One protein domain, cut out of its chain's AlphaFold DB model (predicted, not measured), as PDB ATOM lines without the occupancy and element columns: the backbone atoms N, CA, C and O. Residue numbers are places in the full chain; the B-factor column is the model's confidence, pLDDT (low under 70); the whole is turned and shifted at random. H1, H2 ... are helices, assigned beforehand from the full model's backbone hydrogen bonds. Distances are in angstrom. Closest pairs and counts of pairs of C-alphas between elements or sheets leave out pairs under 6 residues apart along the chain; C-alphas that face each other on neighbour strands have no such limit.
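What this domain is: This is residues 8 to 77 of the 84 residues of the protein "DUF5652 domain-containing protein" of Candidatus Gottesmanbacteria bacterium RIFCSPHIGHO2_02_FULL_40_13 (UniProt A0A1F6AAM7). A long, thin chain of helices with a small body between two arms: H1 and H2 make a helical hairpin, short H3 lies near it, and H4 sticks out alone far from the rest. The first part of H1, residues 8 to 16, sticks out at the opposite end, and the two arms make the length. The printed part has 70 residues with four named helices in the order H1, H2, H3, H4 and no named strand, and its class is all helix. It is extended, with a radius of gyration of the C-alphas of 19.8 A and spans of 73 by 18 by 16 A.

Where its parts are: H1 takes residues 8 to 31, 34.2 A from first to last C-alpha, and begins with C-alpha 8 at (27.821, -12.223, -7.573). H2 takes residues 35 to 43, 12.4 A long. H3 takes residues 50 to 57, 11.2 A long, with C-alpha 50 at (40.075, 3.015, -26.940). H4 takes residues 63 to 76, 19.8 A long, and ends with C-alpha 76 at (45.595, 28.927, -63.915).

How they stand to each other: H1 touches H2 with residues 22 to 30 alone, and the closest C-alphas, those of Ala 29 and Phe 38, are 5.8 A apart. This hairpin has a shallow tilt of 14 degrees, opposite ways. H3 is close to H2 but not clearly touching, with the closest C-alphas, those of Met 41 and Leu 50, 7.5 A apart. H3 is also close to H1 but not clearly touching, with the closest C-alphas, those of Gly 25 and Pro 51, 7.6 A apart. H4 is apart from H1, H2 and H3. In H1, H2, H3 and H4 every O i to N i+4 pair is within hydrogen-bond range.

The domain as a whole: The C-alphas of Leu 8 and Ile 77, the two farthest apart, are 72.7 A apart. Residues 8 to 16 and 55 to 77 stand free, and the body without them spans 24 by 17 by 16 A. The printed part has no cut. The links H1 to H2 and H3 to H4 are tight, and H2 to H3 is short. The mean pLDDT of the printed part is 70.6, with residue 22, residues 25 to 30 and residues 32 to 63 under 70.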
ATOM      1  N   LEU A   8      28.144 -11.626  -6.276       77.94
ATOM      2  CA  LEU A   8      27.821 -12.223  -7.573       77.94
ATOM      3  C   LEU A   8      27.047 -11.251  -8.479       77.94
ATOM      4  O   LEU A   8      27.353 -11.131  -9.663       77.94
ATOM      5  N   TYR A   9      26.103 -10.492  -7.917       81.69
ATOM      6  CA  TYR A   9      25.339  -9.478  -8.656       81.69
ATOM      7  C   TYR A   9      26.223  -8.338  -9.177       81.69
ATOM      8  O   TYR A   9      26.055  -7.894 -10.311       81.69
ATOM      9  N   LEU A  10      27.200  -7.900  -8.378       81.38
ATOM     10  CA  LEU A  10      28.183  -6.887  -8.766       81.38
ATOM     11  C   LEU A  10      29.075  -7.377  -9.913       81.38
ATOM     12  O   LEU A  10      29.290  -6.647 -10.881       81.38
ATOM     13  N   LEU A  11      29.536  -8.628  -9.843       80.75
ATOM     14  CA  LEU A  11      30.322  -9.253 -10.908       80.75
ATOM     15  C   LEU A  11      29.530  -9.382 -12.213       80.75
ATOM     16  O   LEU A  11      30.064  -9.074 -13.276       80.75
ATOM     17  N   ILE A  12      28.257  -9.777 -12.142       84.12
ATOM     18  CA  ILE A  12      27.382  -9.871 -13.319       84.12
ATOM     19  C   ILE A  12      27.153  -8.487 -13.928       84.12
ATOM     20  O   ILE A  12      27.246  -8.337 -15.144       84.12
ATOM     21  N   LEU A  13      26.907  -7.463 -13.108       85.62
ATOM     22  CA  LEU A  13      26.677  -6.105 -13.595       85.62
ATOM     23  C   LEU A  13      27.915  -5.543 -14.309       85.62
ATOM     24  O   LEU A  13      27.795  -4.967 -15.389       85.62
ATOM     25  N   ILE A  14      29.106  -5.775 -13.751       81.56
ATOM     26  CA  ILE A  14      30.383  -5.384 -14.363       81.56
ATOM     27  C   ILE A  14      30.637  -6.171 -15.652       81.56
ATOM     28  O   ILE A  14      31.039  -5.579 -16.651       81.56
ATOM     29  N   ALA A  15      30.364  -7.477 -15.669       81.81
ATOM     30  CA  ALA A  15      30.544  -8.307 -16.858       81.81
ATOM     31  C   ALA A  15      29.612  -7.880 -18.002       81.81
ATOM     32  O   ALA A  15      30.059  -7.720 -19.137       81.81
ATOM     33  N   VAL A  16      28.331  -7.642 -17.709       85.12
ATOM     34  CA  VAL A  16      27.350  -7.162 -18.694       85.12
ATOM     35  C   VAL A  16      27.742  -5.779 -19.207       85.12
ATOM     36  O   VAL A  16      27.714  -5.547 -20.415       85.12
ATOM     37  N   TRP A  17      28.162  -4.882 -18.315       82.62
ATOM     38  CA  TRP A  17      28.651  -3.561 -18.692       82.62
ATOM     39  C   TRP A  17      29.850  -3.660 -19.646       82.62
ATOM     40  O   TRP A  17      29.813  -3.085 -20.734       82.62
ATOM     41  N   ASP A  18      30.867  -4.454 -19.310       76.56
ATOM     42  CA  ASP A  18      32.070  -4.633 -20.134       76.56
ATOM     43  C   ASP A  18      31.746  -5.224 -21.518       76.56
ATOM     44  O   ASP A  18      32.242  -4.740 -22.541       76.56
ATOM     45  N   ILE A  19      30.837  -6.207 -21.576       80.62
ATOM     46  CA  ILE A  19      30.380  -6.835 -22.824       80.62
ATOM     47  C   ILE A  19      29.651  -5.834 -23.723       80.62
ATOM     48  O   ILE A  19      29.878  -5.842 -24.934       80.62
ATOM     49  N   ILE A  20      28.810  -4.953 -23.171       80.31
ATOM     50  CA  ILE A  20      28.096  -3.936 -23.959       80.31
ATOM     51  C   ILE A  20      29.097  -2.969 -24.602       80.31
ATOM     52  O   ILE A  20      29.035  -2.726 -25.811       80.31
ATOM     53  N   TRP A  21      30.064  -2.463 -23.832       71.00
ATOM     54  CA  TRP A  21      31.082  -1.548 -24.357       71.00
ATOM     55  C   TRP A  21      32.009  -2.226 -25.375       71.00
ATOM     56  O   TRP A  21      32.294  -1.636 -26.423       71.00
ATOM     57  N   LYS A  22      32.412  -3.481 -25.135       69.69
ATOM     58  CA  LYS A  22      33.163  -4.293 -26.108       69.69
ATOM     59  C   LYS A  22      32.367  -4.541 -27.382       69.69
ATOM     60  O   LYS A  22      32.899  -4.340 -28.470       69.69
ATOM     61  N   GLY A  23      31.098  -4.923 -27.265       74.75
ATOM     62  CA  GLY A  23      30.215  -5.218 -28.391       74.75
ATOM     63  C   GLY A  23      29.987  -4.004 -29.290       74.75
ATOM     64  O   GLY A  23      30.118  -4.108 -30.509       74.75
ATOM     65  N   ILE A  24      29.735  -2.830 -28.705       74.00
ATOM     66  CA  ILE A  24      29.569  -1.576 -29.457       74.00
ATOM     67  C   ILE A  24      30.869  -1.199 -30.180       74.00
ATOM     68  O   ILE A  24      30.840  -0.804 -31.349       74.00
ATOM     69  N   GLY A  25      32.013  -1.345 -29.511       68.88
ATOM     70  CA  GLY A  25      33.318  -1.080 -30.105       68.88
ATOM     71  C   GLY A  25      33.638  -2.009 -31.282       68.88
ATOM     72  O   GLY A  25      34.007  -1.542 -32.364       68.88
ATOM     73  N   LEU A  26      33.411  -3.310 -31.097       69.44
ATOM     74  CA  LEU A  26      33.574  -4.351 -32.110       69.44
ATOM     75  C   LEU A  26      32.647  -4.132 -33.309       69.44
ATOM     76  O   LEU A  26      33.104  -4.187 -34.453       69.44
ATOM     77  N   TRP A  27      31.371  -3.818 -33.070       69.19
ATOM     78  CA  TRP A  27      30.389  -3.582 -34.130       69.19
ATOM     79  C   TRP A  27      30.768  -2.379 -34.995       69.19
ATOM     80  O   TRP A  27      30.711  -2.446 -36.227       69.19
ATOM     81  N   LYS A  28      31.234  -1.294 -34.370       68.38
ATOM     82  CA  LYS A  28      31.651  -0.082 -35.082       68.38
ATOM     83  C   LYS A  28      32.964  -0.280 -35.849       68.38
ATOM     84  O   LYS A  28      33.077   0.194 -36.979       68.38
ATOM     85  N   ALA A  29      33.918  -1.031 -35.291       64.38
ATOM     86  CA  ALA A  29      35.168  -1.394 -35.966       64.38
ATOM     87  C   ALA A  29      34.933  -2.320 -37.173       64.38
ATOM     88  O   ALA A  29      35.510  -2.097 -38.241       64.38
ATOM     89  N   ALA A  30      34.046  -3.310 -37.026       67.38
ATOM     90  CA  ALA A  30      33.662  -4.228 -38.093       67.38
ATOM     91  C   ALA A  30      32.949  -3.498 -39.241       67.38
ATOM     92  O   ALA A  30      33.290  -3.703 -40.406       67.38
ATOM     93  N   ARG A  31      32.016  -2.586 -38.927       71.06
ATOM     94  CA  ARG A  31      31.274  -1.815 -39.939       71.06
ATOM     95  C   ARG A  31      32.177  -0.887 -40.756       71.06
ATOM     96  O   ARG A  31      31.900  -0.668 -41.928       71.06
ATOM     97  N   ASN A  32      33.248  -0.362 -40.156       68.31
ATOM     98  CA  ASN A  32      34.168   0.569 -40.815       68.31
ATOM     99  C   ASN A  32      35.418  -0.113 -41.417       68.31
ATOM    100  O   ASN A  32      36.342   0.572 -41.849       68.31
ATOM    101  N   GLY A  33      35.475  -1.454 -41.420       65.19
ATOM    102  CA  GLY A  33      36.544  -2.239 -42.055       65.19
ATOM    103  C   GLY A  33      37.924  -2.137 -41.390       65.19
ATOM    104  O   GLY A  33      38.931  -2.514 -41.992       65.19
ATOM    105  N   GLN A  34      38.011  -1.635 -40.156       64.06
ATOM    106  CA  GLN A  34      39.292  -1.369 -39.495       64.06
ATOM    107  C   GLN A  34      39.759  -2.563 -38.652       64.06
ATOM    108  O   GLN A  34      39.594  -2.599 -37.434       64.06
ATOM    109  N   LYS A  35      40.394  -3.539 -39.316       58.34
ATOM    110  CA  LYS A  35      40.909  -4.782 -38.703       58.34
ATOM    111  C   LYS A  35      41.902  -4.543 -37.554       58.34
ATOM    112  O   LYS A  35      41.848  -5.250 -36.555       58.34
ATOM    113  N   TYR A  36      42.750  -3.515 -37.643       59.44
ATOM    114  CA  TYR A  36      43.682  -3.146 -36.564       59.44
ATOM    115  C   TYR A  36      42.965  -2.733 -35.269       59.44
ATOM    116  O   TYR A  36      43.431  -3.039 -34.177       59.44
ATOM    117  N   TRP A  37      41.799  -2.094 -35.388       63.34
ATOM    118  CA  TRP A  37      40.979  -1.678 -34.250       63.34
ATOM    119  C   TRP A  37      40.224  -2.838 -33.606       63.34
ATOM    120  O   TRP A  37      40.107  -2.899 -32.386       63.34
ATOM    121  N   PHE A  38      39.776  -3.788 -34.427       62.47
ATOM    122  CA  PHE A  38      39.207  -5.051 -33.966       62.47
ATOM    123  C   PHE A  38      40.225  -5.842 -33.127       62.47
ATOM    124  O   PHE A  38      39.914  -6.285 -32.026       62.47
ATOM    125  N   ILE A  39      41.467  -5.940 -33.614       65.25
ATOM    126  CA  ILE A  39      42.573  -6.633 -32.937       65.25
ATOM    127  C   ILE A  39      42.997  -5.903 -31.655       65.25
ATOM    128  O   ILE A  39      43.216  -6.552 -30.637       65.25
ATOM    129  N   ALA A  40      43.033  -4.568 -31.659       65.38
ATOM    130  CA  ALA A  40      43.321  -3.784 -30.458       65.38
ATOM    131  C   ALA A  40      42.256  -3.964 -29.358       65.38
ATOM    132  O   ALA A  40      42.620  -4.097 -28.196       65.38
ATOM    133  N   MET A  41      40.962  -4.029 -29.702       62.69
ATOM    134  CA  MET A  41      39.884  -4.305 -28.732       62.69
ATOM    135  C   MET A  41      39.895  -5.737 -28.188       62.69
ATOM    136  O   MET A  41      39.430  -5.969 -27.077       62.69
ATOM    137  N   LEU A  42      40.414  -6.687 -28.968       63.66
ATOM    138  CA  LEU A  42      40.583  -8.080 -28.553       63.66
ATOM    139  C   LEU A  42      41.784  -8.262 -27.615       63.66
ATOM    140  O   LEU A  42      41.722  -9.076 -26.700       63.66
ATOM    141  N   LEU A  43      42.861  -7.501 -27.836       59.91
ATOM    142  CA  LEU A  43      44.105  -7.585 -27.062       59.91
ATOM    143  C   LEU A  43      44.118  -6.709 -25.807       59.91
ATOM    144  O   LEU A  43      44.787  -7.055 -24.835       59.91
ATOM    145  N   ILE A  44      43.415  -5.576 -25.804       58.88
ATOM    146  CA  ILE A  44      43.468  -4.615 -24.702       58.88
ATOM    147  C   ILE A  44      42.162  -4.665 -23.903       58.88
ATOM    148  O   ILE A  44      41.112  -4.188 -24.331       58.88
ATOM    149  N   ASN A  45      42.253  -5.183 -22.679       58.69
ATOM    150  CA  ASN A  45      41.183  -5.187 -21.683       58.69
ATOM    151  C   ASN A  45      41.089  -3.811 -20.980       58.69
ATOM    152  O   ASN A  45      41.275  -3.705 -19.772       58.69
ATOM    153  N   SER A  46      40.919  -2.722 -21.743       51.91
ATOM    154  CA  SER A  46      40.893  -1.355 -21.197       51.91
ATOM    155  C   SER A  46      39.479  -0.783 -21.213       51.91
ATOM    156  O   SER A  46      38.905  -0.598 -22.289       51.91
ATOM    157  N   ALA A  47      38.968  -0.444 -20.031       52.09
ATOM    158  CA  ALA A  47      37.698   0.236 -19.792       52.09
ATOM    159  C   ALA A  47      37.556   1.542 -20.610       52.09
ATOM    160  O   ALA A  47      37.896   2.626 -20.150       52.09
ATOM    161  N   GLY A  48      37.086   1.454 -21.856       53.53
ATOM    162  CA  GLY A  48      36.629   2.611 -22.635       53.53
ATOM    163  C   GLY A  48      37.683   3.640 -23.082       53.53
ATOM    164  O   GLY A  48      37.299   4.647 -23.673       53.53
ATOM    165  N   ILE A  49      38.992   3.413 -22.891       61.12
ATOM    166  CA  ILE A  49      40.051   4.351 -23.344       61.12
ATOM    167  C   ILE A  49      40.223   4.357 -24.873       61.12
ATOM    168  O   ILE A  49      40.596   5.361 -25.483       61.12
ATOM    169  N   LEU A  50      39.921   3.224 -25.506       60.19
ATOM    170  CA  LEU A  50      40.075   3.015 -26.940       60.19
ATOM    171  C   LEU A  50      39.216   4.005 -27.772       60.19
ATOM    172  O   LEU A  50      39.766   4.686 -28.632       60.19
ATOM    173  N   PRO A  51      37.918   4.224 -27.498       55.19
ATOM    174  CA  PRO A  51      37.100   5.235 -28.181       55.19
ATOM    175  C   PRO A  51      37.739   6.631 -28.366       55.19
ATOM    176  O   PRO A  51      37.592   7.230 -29.434       55.19
ATOM    177  N   ILE A  52      38.488   7.137 -27.376       62.09
ATOM    178  CA  ILE A  52      39.162   8.449 -27.445       62.09
ATOM    179  C   ILE A  52      40.295   8.456 -28.482       62.09
ATOM    180  O   ILE A  52      40.486   9.441 -29.202       62.09
ATOM    181  N   LEU A  53      41.035   7.352 -28.612       63.25
ATOM    182  CA  LEU A  53      42.131   7.244 -29.575       63.25
ATOM    183  C   LEU A  53      41.609   7.175 -31.023       63.25
ATOM    184  O   LEU A  53      42.251   7.703 -31.932       63.25
ATOM    185  N   TYR A  54      40.414   6.601 -31.229       57.34
ATOM    186  CA  TYR A  54      39.751   6.530 -32.538       57.34
ATOM    187  C   TYR A  54      39.435   7.923 -33.099       57.34
ATOM    188  O   TYR A  54      39.745   8.226 -34.252       57.34
ATOM    189  N   ILE A  55      38.872   8.801 -32.262       61.66
ATOM    190  CA  ILE A  55      38.549  10.187 -32.634       61.66
ATOM    191  C   ILE A  55      39.826  10.974 -32.963       61.66
ATOM    192  O   ILE A  55      39.843  11.746 -33.922       61.66
ATOM    193  N   LYS A  56      40.916  10.745 -32.220       60.34
ATOM    194  CA  LYS A  56      42.192  11.454 -32.402       60.34
ATOM    195  C   LYS A  56      42.883  11.129 -33.732       60.34
ATOM    196  O   LYS A  56      43.569  11.984 -34.284       60.34
ATOM    197  N   PHE A  57      42.700   9.919 -34.261       61.44
ATOM    198  CA  PHE A  57      43.376   9.481 -35.487       61.44
ATOM    199  C   PHE A  57      42.581   9.772 -36.774       61.44
ATOM    200  O   PHE A  57      43.170   9.898 -37.847       61.44
ATOM    201  N   PHE A  58      41.252   9.925 -36.695       56.53
ATOM    202  CA  PHE A  58      40.372  10.019 -37.870       56.53
ATOM    203  C   PHE A  58      40.044  11.454 -38.333       56.53
ATOM    204  O   PHE A  58      38.960  11.708 -38.849       56.53
ATOM    205  N   GLN A  59      40.961  12.419 -38.184       56.28
ATOM    206  CA  GLN A  59      40.705  13.817 -38.589       56.28
ATOM    207  C   GLN A  59      41.369  14.283 -39.895       56.28
ATOM    208  O   GLN A  59      41.220  15.442 -40.274       56.28
ATOM    209  N   LYS A  60      42.089  13.436 -40.639       56.38
ATOM    210  CA  LYS A  60      43.070  13.965 -41.604       56.38
ATOM    211  C   LYS A  60      42.884  13.529 -43.056       56.38
ATOM    212  O   LYS A  60      43.778  12.890 -43.586       56.38
ATOM    213  N   LYS A  61      41.777  13.894 -43.728       58.03
ATOM    214  CA  LYS A  61      41.699  13.808 -45.215       58.03
ATOM    215  C   LYS A  61      40.907  14.898 -45.955       58.03
ATOM    216  O   LYS A  61      40.926  14.898 -47.179       58.03
ATOM    217  N   ARG A  62      40.257  15.860 -45.285       59.97
ATOM    218  CA  ARG A  62      39.453  16.876 -46.003       59.97
ATOM    219  C   ARG A  62      40.294  17.914 -46.765       59.97
ATOM    220  O   ARG A  62      39.819  18.474 -47.742       59.97
ATOM    221  N   PHE A  63      41.537  18.150 -46.345       66.62
ATOM    222  CA  PHE A  63      42.361  19.229 -46.900       66.62
ATOM    223  C   PHE A  63      43.158  18.866 -48.163       66.62
ATOM    224  O   PHE A  63      43.552  19.779 -48.877       66.62
ATOM    225  N   ALA A  64      43.356  17.578 -48.470       73.94
ATOM    226  CA  ALA A  64      44.210  17.155 -49.589       73.94
ATOM    227  C   ALA A  64      43.653  17.581 -50.963       73.94
ATOM    228  O   ALA A  64      44.364  18.158 -51.775       73.94
ATOM    229  N   TRP A  65      42.348  17.399 -51.189       78.62
ATOM    230  CA  TRP A  65      41.717  17.841 -52.438       78.62
ATOM    231  C   TRP A  65      41.700  19.370 -52.572       78.62
ATOM    232  O   TRP A  65      41.847  19.908 -53.664       78.62
ATOM    233  N   ILE A  66      41.554  20.081 -51.452       81.44
ATOM    234  CA  ILE A  66      41.547  21.546 -51.449       81.44
ATOM    235  C   ILE A  66      42.937  22.080 -51.799       81.44
ATOM    236  O   ILE A  66      43.021  23.011 -52.592       81.44
ATOM    237  N   SER A  67      44.022  21.490 -51.280       81.75
ATOM    238  CA  SER A  67      45.378  21.879 -51.688       81.75
ATOM    239  C   SER A  67      45.625  21.626 -53.175       81.75
ATOM    240  O   SER A  67      46.117  22.524 -53.850       81.75
ATOM    241  N   ASP A  68      45.179  20.484 -53.713       86.06
ATOM    242  CA  ASP A  68      45.326  20.174 -55.144       86.06
ATOM    243  C   ASP A  68      44.558  21.172 -56.028       86.06
ATOM    244  O   ASP A  68      45.043  21.623 -57.068       86.06
ATOM    245  N   VAL A  69      43.350  21.557 -55.605       84.75
ATOM    246  CA  VAL A  69      42.529  22.564 -56.287       84.75
ATOM    247  C   VAL A  69      43.166  23.948 -56.197       84.75
ATOM    248  O   VAL A  69      43.223  24.649 -57.205       84.75
ATOM    249  N   LEU A  70      43.667  24.344 -55.025       87.81
ATOM    250  CA  LEU A  70      44.329  25.634 -54.830       87.81
ATOM    251  C   LEU A  70      45.597  25.751 -55.678       87.81
ATOM    252  O   LEU A  70      45.802  26.796 -56.294       87.81
ATOM    253  N   ASP A  71      46.396  24.689 -55.786       87.56
ATOM    254  CA  ASP A  71      47.578  24.666 -56.654       87.56
ATOM    255  C   ASP A  71      47.193  24.781 -58.132       87.56
ATOM    256  O   ASP A  71      47.807  25.541 -58.889       87.56
ATOM    257  N   LYS A  72      46.115  24.105 -58.542       89.38
ATOM    258  CA  LYS A  72      45.587  24.200 -59.907       89.38
ATOM    259  C   LYS A  72      45.058  25.605 -60.218       89.38
ATOM    260  O   LYS A  72      45.393  26.158 -61.263       89.38
ATOM    261  N   ILE A  73      44.304  26.219 -59.301       88.81
ATOM    262  CA  ILE A  73      43.779  27.589 -59.437       88.81
ATOM    263  C   ILE A  73      44.918  28.608 -59.466       88.81
ATOM    264  O   ILE A  73      44.925  29.482 -60.327       88.81
ATOM    265  N   LYS A  74      45.905  28.487 -58.573       85.94
ATOM    266  CA  LYS A  74      47.078  29.372 -58.511       85.94
ATOM    267  C   LYS A  74      47.899  29.327 -59.799       85.94
ATOM    268  O   LYS A  74      48.407  30.359 -60.229       85.94
ATOM    269  N   LYS A  75      47.988  28.153 -60.433       88.00
ATOM    270  CA  LYS A  75      48.637  27.970 -61.737       88.00
ATOM    271  C   LYS A  75      47.818  28.555 -62.893       88.00
ATOM    272  O   LYS A  75      48.403  29.123 -63.809       88.00
ATOM    273  N   SER A  76      46.490  28.431 -62.857       85.81
ATOM    274  CA  SER A  76      45.595  28.927 -63.915       85.81
ATOM    275  C   SER A  76      45.282  30.422 -63.824       85.81
ATOM    276  O   SER A  76      45.041  31.049 -64.850       85.81
ATOM    277  N   ILE A  77      45.273  31.002 -62.622       86.75
ATOM    278  CA  ILE A  77      44.924  32.406 -62.381       86.75
ATOM    279  C   ILE A  77      45.994  33.050 -61.478       86.75
ATOM    280  O   ILE A  77      45.773  33.270 -60.282       86.75
TER     281      ILE A  77